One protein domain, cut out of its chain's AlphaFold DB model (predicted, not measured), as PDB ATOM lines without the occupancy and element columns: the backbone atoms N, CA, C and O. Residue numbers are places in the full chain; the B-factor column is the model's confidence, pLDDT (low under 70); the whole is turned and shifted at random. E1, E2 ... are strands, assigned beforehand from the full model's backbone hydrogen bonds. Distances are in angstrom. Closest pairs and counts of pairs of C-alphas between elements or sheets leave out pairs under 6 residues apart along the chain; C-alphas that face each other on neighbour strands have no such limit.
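This is residues 21 to 78 of the 195 residues of the protein "Hypothetical protein" of Emiliania huxleyi (UniProt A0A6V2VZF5). The chain is wound in two stacked turns of triangular outline: E1, E2 and E3 make the three sides of the first turn, and E4, E5 and E6 run beside them, in the same order, as the sides of the second. Each side of the triangle is thus a narrow wall of two parallel strands, and a long loop, residues 53 to 66, makes the corner between E4 and E5 much wider than the tight one between E1 and E2. The printed part has 58 residues with no named helix and six named strands, E1 to E6 in that order along the chain, in three sheets of two strands, E1 with E4, E2 with E5 and E3 with E6; the class is all strand. It is flat, with spans of 39 by 25 by 10 A, and only just compact, close to loose, with a radius of gyration of the C-alphas of 12.4 A.

Start at the first printed residue with E1, residues 21 to 25, and look for its neighbour E4, residues 47 to 52. The two are parallel, with 3 degrees between their directions; the C-alphas of Leu 23 and Ile 50, which face each other, are 4.8 A apart. N 23 and O 49 are within hydrogen-bond range at 2.9 A, and so are N 51 and O 23 at 2.8 A. Next, E1 runs on into E2, residues 28 to 31, across a break of two residues at 89 degrees, and the two meet only through their link. The neighbour of E2 is E5, residues 67 to 70; the two are parallel, with 11 degrees between their directions, and N 30 and O 68 are within hydrogen-bond range at 2.9 A, as are N 70 and O 30 at 2.8 A. Go on to E3, residues 35 to 39, and its neighbour E6, residues 73 to 77; they are parallel at 1 degree, with N 36 and O 73 2.8 A apart and N 77 and O 38 2.9 A apart. Between E2 and E6 the closest C-alphas are those of Val 30 and Val 73, 6.6 A apart. Between E3 and E4 they are those of Met 38 and Gly 48, 7.4 A apart, and between E1 and E3 those of Gln 21 and Met 38, 7.6 A apart. E1 and E6 are apart, as are E3 and E5; E2 and E4 are only just apart, their closest C-alphas being 8.1 A from each other.

Find C-alpha 21 at (303.736, 202.029, 270.813); from there E1 runs 13.5 A to C-alpha 25 at (300.657, 199.445, 283.742). E2, residues 28 to 31, covers 9.5 A, and E3, residues 35 to 39, covers 12.6 A. E4, residues 47 to 52, is the longest strand by residues and measures 16.2 A. E5, residues 67 to 70, measures 10.3 A. E6, residues 73 to 77, measures 12.4 A and ends with C-alpha 77 at (312.092, 210.501, 272.113).

The two C-alphas farthest apart are those of Asp 43 and Pro 60, at 38.6 A, while the first and last printed C-alphas, of Gln 21 and Gly 78, are 12.0 A apart. The printed part has no cut. Its link from E4 to E5, residues 53 to 66, is long, and the one from E3 to E4 is short but not tight; the other three are tight. Look at the B-factor column: the mean pLDDT of the printed part is 86.9, and residues 42 to 44 are under 70.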
ATOM      1  N   GLN A  21     303.039 202.672 269.701       83.06
ATOM      2  CA  GLN A  21     303.736 202.029 270.813       83.06
ATOM      3  C   GLN A  21     302.910 202.204 272.083       83.06
ATOM      4  O   GLN A  21     302.661 203.331 272.517       83.06
ATOM      5  N   TRP A  22     302.493 201.091 272.687       84.12
ATOM      6  CA  TRP A  22     301.585 201.098 273.831       84.12
ATOM      7  C   TRP A  22     302.193 200.422 275.061       84.12
ATOM      8  O   TRP A  22     302.678 199.294 274.990       84.12
ATOM      9  N   LEU A  23     302.086 201.081 276.215       86.50
ATOM     10  CA  LEU A  23     302.408 200.538 277.533       86.50
ATOM     11  C   LEU A  23     301.207 200.728 278.464       86.50
ATOM     12  O   LEU A  23     300.745 201.845 278.654       86.50
ATOM     13  N   CYS A  24     300.706 199.647 279.065       86.62
ATOM     14  CA  CYS A  24     299.631 199.688 280.061       86.62
ATOM     15  C   CYS A  24     300.127 199.090 281.378       86.62
ATOM     16  O   CYS A  24     300.510 197.920 281.412       86.62
ATOM     17  N   ALA A  25     300.106 199.867 282.459       87.62
ATOM     18  CA  ALA A  25     300.657 199.445 283.742       87.62
ATOM     19  C   ALA A  25     299.878 200.015 284.936       87.62
ATOM     20  O   ALA A  25     299.076 200.935 284.797       87.62
ATOM     21  N   GLY A  26     300.123 199.439 286.117       87.75
ATOM     22  CA  GLY A  26     299.687 200.008 287.397       87.75
ATOM     23  C   GLY A  26     300.538 201.207 287.792       87.75
ATOM     24  O   GLY A  26     300.051 202.296 288.068       87.75
ATOM     25  N   TYR A  27     301.843 200.981 287.749       90.81
ATOM     26  CA  TYR A  27     302.893 201.979 287.799       90.81
ATOM     27  C   TYR A  27     304.068 201.458 286.962       90.81
ATOM     28  O   TYR A  27     304.127 200.270 286.630       90.81
ATOM     29  N   VAL A  28     305.003 202.339 286.642       93.19
ATOM     30  CA  VAL A  28     306.273 202.027 285.998       93.19
ATOM     31  C   VAL A  28     307.368 202.647 286.856       93.19
ATOM     32  O   VAL A  28     307.416 203.865 287.008       93.19
ATOM     33  N   ALA A  29     308.216 201.807 287.444       93.12
ATOM     34  CA  ALA A  29     309.386 202.225 288.204       93.12
ATOM     35  C   ALA A  29     310.631 201.684 287.497       93.12
ATOM     36  O   ALA A  29     310.766 200.472 287.330       93.12
ATOM     37  N   VAL A  30     311.499 202.579 287.028       92.75
ATOM     38  CA  VAL A  30     312.787 202.209 286.434       92.75
ATOM     39  C   VAL A  30     313.849 202.321 287.516       92.75
ATOM     40  O   VAL A  30     314.176 203.424 287.949       92.75
ATOM     41  N   GLU A  31     314.355 201.180 287.971       92.12
ATOM     42  CA  GLU A  31     315.227 201.088 289.144       92.12
ATOM     43  C   GLU A  31     316.565 200.415 288.807       92.12
ATOM     44  O   GLU A  31     316.708 199.793 287.752       92.12
ATOM     45  N   ALA A  32     317.541 200.528 289.713       92.25
ATOM     46  CA  ALA A  32     318.798 199.764 289.702       92.25
ATOM     47  C   ALA A  32     319.600 199.828 288.380       92.25
ATOM     48  O   ALA A  32     320.103 198.822 287.886       92.25
ATOM     49  N   GLY A  33     319.721 201.020 287.801       92.25
ATOM     50  CA  GLY A  33     320.422 201.274 286.541       92.25
ATOM     51  C   GLY A  33     319.633 200.874 285.292       92.25
ATOM     52  O   GLY A  33     320.174 200.927 284.189       92.25
ATOM     53  N   GLY A  34     318.367 200.471 285.436       92.44
ATOM     54  CA  GLY A  34     317.504 200.094 284.320       92.44
ATOM     55  C   GLY A  34     317.180 201.255 283.374       92.44
ATOM     56  O   GLY A  34     317.369 202.432 283.697       92.44
ATOM     57  N   ALA A  35     316.630 200.915 282.205       92.12
ATOM     58  CA  ALA A  35     316.204 201.888 281.204       92.12
ATOM     59  C   ALA A  35     314.834 201.546 280.596       92.12
ATOM     60  O   ALA A  35     314.608 200.422 280.145       92.12
ATOM     61  N   LEU A  36     313.942 202.537 280.523       88.75
ATOM     62  CA  LEU A  36     312.735 202.511 279.698       88.75
ATOM     63  C   LEU A  36     312.971 203.381 278.465       88.75
ATOM     64  O   LEU A  36     313.136 204.589 278.601       88.75
ATOM     65  N   ASN A  37     312.928 202.782 277.277       89.12
ATOM     66  CA  ASN A  37     313.112 203.492 276.013       89.12
ATOM     67  C   ASN A  37     311.831 203.440 275.173       89.12
ATOM     68  O   ASN A  37     311.310 202.359 274.903       89.12
ATOM     69  N   MET A  38     311.353 204.597 274.718       83.75
ATOM     70  CA  MET A  38     310.261 204.720 273.749       83.75
ATOM     71  C   MET A  38     310.659 205.731 272.672       83.75
ATOM     72  O   MET A  38     310.700 206.935 272.916       83.75
ATOM     73  N   SER A  39     310.952 205.248 271.465       84.12
ATOM     74  CA  SER A  39     311.335 206.105 270.339       84.12
ATOM     75  C   SER A  39     310.183 206.246 269.355       84.12
ATOM     76  O   SER A  39     309.809 205.300 268.669       84.12
ATOM     77  N   LEU A  40     309.639 207.452 269.269       81.62
ATOM     78  CA  LEU A  40     308.626 207.887 268.308       81.62
ATOM     79  C   LEU A  40     309.247 208.689 267.155       81.62
ATOM     80  O   LEU A  40     308.523 209.224 266.319       81.62
ATOM     81  N   ALA A  41     310.579 208.803 267.114       73.81
ATOM     82  CA  ALA A  41     311.290 209.425 266.002       73.81
ATOM     83  C   ALA A  41     310.911 208.719 264.691       73.81
ATOM     84  O   ALA A  41     310.804 207.494 264.672       73.81
ATOM     85  N   GLY A  42     310.681 209.465 263.610       69.81
ATOM     86  CA  GLY A  42     310.188 208.929 262.339       69.81
ATOM     87  C   GLY A  42     309.513 209.993 261.477       69.81
ATOM     88  O   GLY A  42     309.805 211.177 261.603       69.81
ATOM     89  N   ASP A  43     308.569 209.556 260.651       68.94
ATOM     90  CA  ASP A  43     307.723 210.367 259.758       68.94
ATOM     91  C   ASP A  43     306.690 211.260 260.484       68.94
ATOM     92  O   ASP A  43     305.891 211.937 259.845       68.94
ATOM     93  N   GLY A  44     306.686 211.263 261.820       69.56
ATOM     94  CA  GLY A  44     305.723 212.009 262.632       69.56
ATOM     95  C   GLY A  44     304.356 211.333 262.779       69.56
ATOM     96  O   GLY A  44     303.493 211.891 263.449       69.56
ATOM     97  N   THR A  45     304.156 210.134 262.217       72.06
ATOM     98  CA  THR A  45     302.895 209.377 262.341       72.06
ATOM     99  C   THR A  45     302.883 208.444 263.550       72.06
ATOM    100  O   THR A  45     301.826 207.965 263.969       72.06
ATOM    101  N   ARG A  46     304.058 208.189 264.138       78.94
ATOM    102  CA  ARG A  46     304.203 207.324 265.309       78.94
ATOM    103  C   ARG A  46     303.596 207.961 266.548       78.94
ATOM    104  O   ARG A  46     303.890 209.105 266.892       78.94
ATOM    105  N   ARG A  47     302.813 207.174 267.277       77.62
ATOM    106  CA  ARG A  47     302.164 207.597 268.516       77.62
ATOM    107  C   ARG A  47     302.591 206.694 269.664       77.62
ATOM    108  O   ARG A  47     302.535 205.477 269.570       77.62
ATOM    109  N   GLY A  48     303.027 207.307 270.758       84.25
ATOM    110  CA  GLY A  48     303.348 206.611 272.000       84.25
ATOM    111  C   GLY A  48     302.257 206.841 273.029       84.25
ATOM    112  O   GLY A  48     301.843 207.984 273.236       84.25
ATOM    113  N   VAL A  49     301.804 205.776 273.684       82.94
ATOM    114  CA  VAL A  49     300.837 205.857 274.776       82.94
ATOM    115  C   VAL A  49     301.349 205.074 275.974       82.94
ATOM    116  O   VAL A  49     301.597 203.873 275.892       82.94
ATOM    117  N   ILE A  50     301.467 205.765 277.106       87.00
ATOM    118  CA  ILE A  50     301.682 205.154 278.416       87.00
ATOM    119  C   ILE A  50     300.398 205.362 279.210       87.00
ATOM    120  O   ILE A  50     300.050 206.482 279.579       87.00
ATOM    121  N   PHE A  51     299.678 204.275 279.439       87.31
ATOM    122  CA  PHE A  51     298.427 204.260 280.170       87.31
ATOM    123  C   PHE A  51     298.650 203.682 281.567       87.31
ATOM    124  O   PHE A  51     298.902 202.487 281.736       87.31
ATOM    125  N   LEU A  52     298.555 204.546 282.574       89.88
ATOM    126  CA  LEU A  52     298.704 204.181 283.977       89.88
ATOM    127  C   LEU A  52     297.319 204.076 284.608       89.88
ATOM    128  O   LEU A  52     296.600 205.067 284.728       89.88
ATOM    129  N   LYS A  53     296.931 202.865 284.997       84.81
ATOM    130  CA  LYS A  53     295.624 202.588 285.599       84.81
ATOM    131  C   LYS A  53     295.780 202.143 287.037       84.81
ATOM    132  O   LYS A  53     296.809 201.608 287.421       84.81
ATOM    133  N   ASP A  54     294.730 202.298 287.828       86.81
ATOM    134  CA  ASP A  54     294.695 201.587 289.100       86.81
ATOM    135  C   ASP A  54     294.423 200.107 288.840       86.81
ATOM    136  O   ASP A  54     293.411 199.729 288.249       86.81
ATOM    137  N   ASN A  55     295.379 199.277 289.231       86.56
ATOM    138  CA  ASN A  55     295.277 197.826 289.196       86.56
ATOM    139  C   ASN A  55     295.500 197.211 290.590       86.56
ATOM    140  O   ASN A  55     295.834 196.029 290.684       86.56
ATOM    141  N   GLY A  56     295.370 198.011 291.653       90.12
ATOM    142  CA  GLY A  56     295.651 197.612 293.030       90.12
ATOM    143  C   GLY A  56     297.141 197.462 293.355       90.12
ATOM    144  O   GLY A  56     297.477 196.897 294.395       90.12
ATOM    145  N   ARG A  57     298.051 197.913 292.478       88.38
ATOM    146  CA  ARG A  57     299.500 197.943 292.733       88.38
ATOM    147  C   ARG A  57     300.011 199.379 292.786       88.38
ATOM    148  O   ARG A  57     299.608 200.223 291.990       88.38
ATOM    149  N   ALA A  58     300.957 199.613 293.687       90.31
ATOM    150  CA  ALA A  58     301.650 200.881 293.863       90.31
ATOM    151  C   ALA A  58     303.154 200.630 294.008       90.31
ATOM    152  O   ALA A  58     303.560 199.606 294.564       90.31
ATOM    153  N   SER A  59     303.963 201.559 293.504       89.94
ATOM    154  CA  SER A  59     305.377 201.633 293.859       89.94
ATOM    155  C   SER A  59     305.488 202.098 295.316       89.94
ATOM    156  O   SER A  59     304.771 203.030 295.691       89.94
ATOM    157  N   PRO A  60     306.392 201.525 296.128       90.25
ATOM    158  CA  PRO A  60     306.681 202.049 297.464       90.25
ATOM    159  C   PRO A  60     307.165 203.506 297.455       90.25
ATOM    160  O   PRO A  60     306.978 204.219 298.433       90.25
ATOM    161  N   VAL A  61     307.777 203.942 296.349       92.44
ATOM    162  CA  VAL A  61     308.401 205.264 296.208       92.44
ATOM    163  C   VAL A  61     307.490 206.225 295.452       92.44
ATOM    164  O   VAL A  61     307.301 207.361 295.870       92.44
ATOM    165  N   PHE A  62     306.897 205.770 294.347       91.44
ATOM    166  CA  PHE A  62     306.114 206.633 293.457       91.44
ATOM    167  C   PHE A  62     304.596 206.507 293.641       91.44
ATOM    168  O   PHE A  62     303.841 207.278 293.055       91.44
ATOM    169  N   GLY A  63     304.127 205.543 294.434       91.69
ATOM    170  CA  GLY A  63     302.703 205.296 294.631       91.69
ATOM    171  C   GLY A  63     302.021 204.613 293.438       91.69
ATOM    172  O   GLY A  63     302.651 203.947 292.610       91.69
ATOM    173  N   ALA A  64     300.693 204.714 293.389       92.50
ATOM    174  CA  ALA A  64     299.870 204.151 292.318       92.50
ATOM    175  C   ALA A  64     299.805 205.094 291.107       92.50
ATOM    176  O   ALA A  64     299.876 206.309 291.260       92.50
ATOM    177  N   ARG A  65     299.602 204.539 289.903       93.25
ATOM    178  CA  ARG A  65     299.470 205.299 288.643       93.25
ATOM    179  C   ARG A  65     300.653 206.221 288.348       93.25
ATOM    180  O   ARG A  65     300.476 207.306 287.801       93.25
ATOM    181  N   ALA A  66     301.855 205.777 288.689       90.19
ATOM    182  CA  ALA A  66     303.062 206.573 288.531       90.19
ATOM    183  C   ALA A  66     303.978 206.045 287.423       90.19
ATOM    184  O   ALA A  66     303.987 204.852 287.127       90.19
ATOM    185  N   LEU A  67     304.756 206.945 286.828       92.25
ATOM    186  CA  LEU A  67     305.904 206.651 285.974       92.25
ATOM    187  C   LEU A  67     307.087 207.407 286.574       92.25
ATOM    188  O   LEU A  67     307.045 208.634 286.648       92.25
ATOM    189  N   GLY A  68     308.116 206.693 287.014       89.25
ATOM    190  CA  GLY A  68     309.261 207.291 287.691       89.25
ATOM    191  C   GLY A  68     310.526 206.461 287.532       89.25
ATOM    192  O   GLY A  68     310.470 205.255 287.294       89.25
ATOM    193  N   GLY A  69     311.673 207.126 287.636       92.56
ATOM    194  CA  GLY A  69     312.983 206.489 287.696       92.56
ATOM    195  C   GLY A  69     313.600 206.713 289.070       92.56
ATOM    196  O   GLY A  69     313.636 207.849 289.540       92.56
ATOM    197  N   LEU A  70     314.082 205.650 289.711       90.44
ATOM    198  CA  LEU A  70     314.881 205.716 290.931       90.44
ATOM    199  C   LEU A  70     316.230 205.062 290.646       90.44
ATOM    200  O   LEU A  70     316.336 203.841 290.626       90.44
ATOM    201  N   ASN A  71     317.257 205.878 290.404       92.06
ATOM    202  CA  ASN A  71     318.529 205.396 289.861       92.06
ATOM    203  C   ASN A  71     318.319 204.615 288.545       92.06
ATOM    204  O   ASN A  71     318.766 203.485 288.407       92.06
ATOM    205  N   GLY A  72     317.576 205.189 287.599       89.50
ATOM    206  CA  GLY A  72     317.259 204.584 286.305       89.50
ATOM    207  C   GLY A  72     316.898 205.650 285.272       89.50
ATOM    208  O   GLY A  72     316.657 206.805 285.630       89.50
ATOM    209  N   VAL A  73     316.868 205.278 283.991       91.50
ATOM    210  CA  VAL A  73     316.656 206.214 282.873       91.50
ATOM    211  C   VAL A  73     315.308 205.970 282.202       91.50
ATOM    212  O   VAL A  73     314.990 204.856 281.797       91.50
ATOM    213  N   ILE A  74     314.518 207.029 282.035       90.19
ATOM    214  CA  ILE A  74     313.335 207.022 281.169       90.19
ATOM    215  C   ILE A  74     313.638 207.918 279.970       90.19
ATOM    216  O   ILE A  74     313.736 209.135 280.115       90.19
ATOM    217  N   ASP A  75     313.774 207.315 278.793       87.44
ATOM    218  CA  ASP A  75     314.058 207.989 277.530       87.44
ATOM    219  C   ASP A  75     312.858 207.862 276.579       87.44
ATOM    220  O   ASP A  75     312.587 206.800 276.012       87.44
ATOM    221  N   ILE A  76     312.114 208.956 276.409       86.38
ATOM    222  CA  ILE A  76     310.980 209.038 275.481       86.38
ATOM    223  C   ILE A  76     311.306 210.085 274.420       86.38
ATOM    224  O   ILE A  76     311.214 211.291 274.668       86.38
ATOM    225  N   ARG A  77     311.653 209.633 273.213       82.44
ATOM    226  CA  ARG A  77     312.092 210.501 272.113       82.44
ATOM    227  C   ARG A  77     311.003 210.673 271.074       82.44
ATOM    228  O   ARG A  77     310.454 209.700 270.577       82.44
ATOM    229  N   GLY A  78     310.701 211.921 270.732       80.12
ATOM    230  CA  GLY A  78     309.842 212.276 269.600       80.12
ATOM    231  C   GLY A  78     310.646 212.630 268.350       80.12
ATOM    232  O   GLY A  78     311.829 212.310 268.241       80.12
TER     233      GLY A  78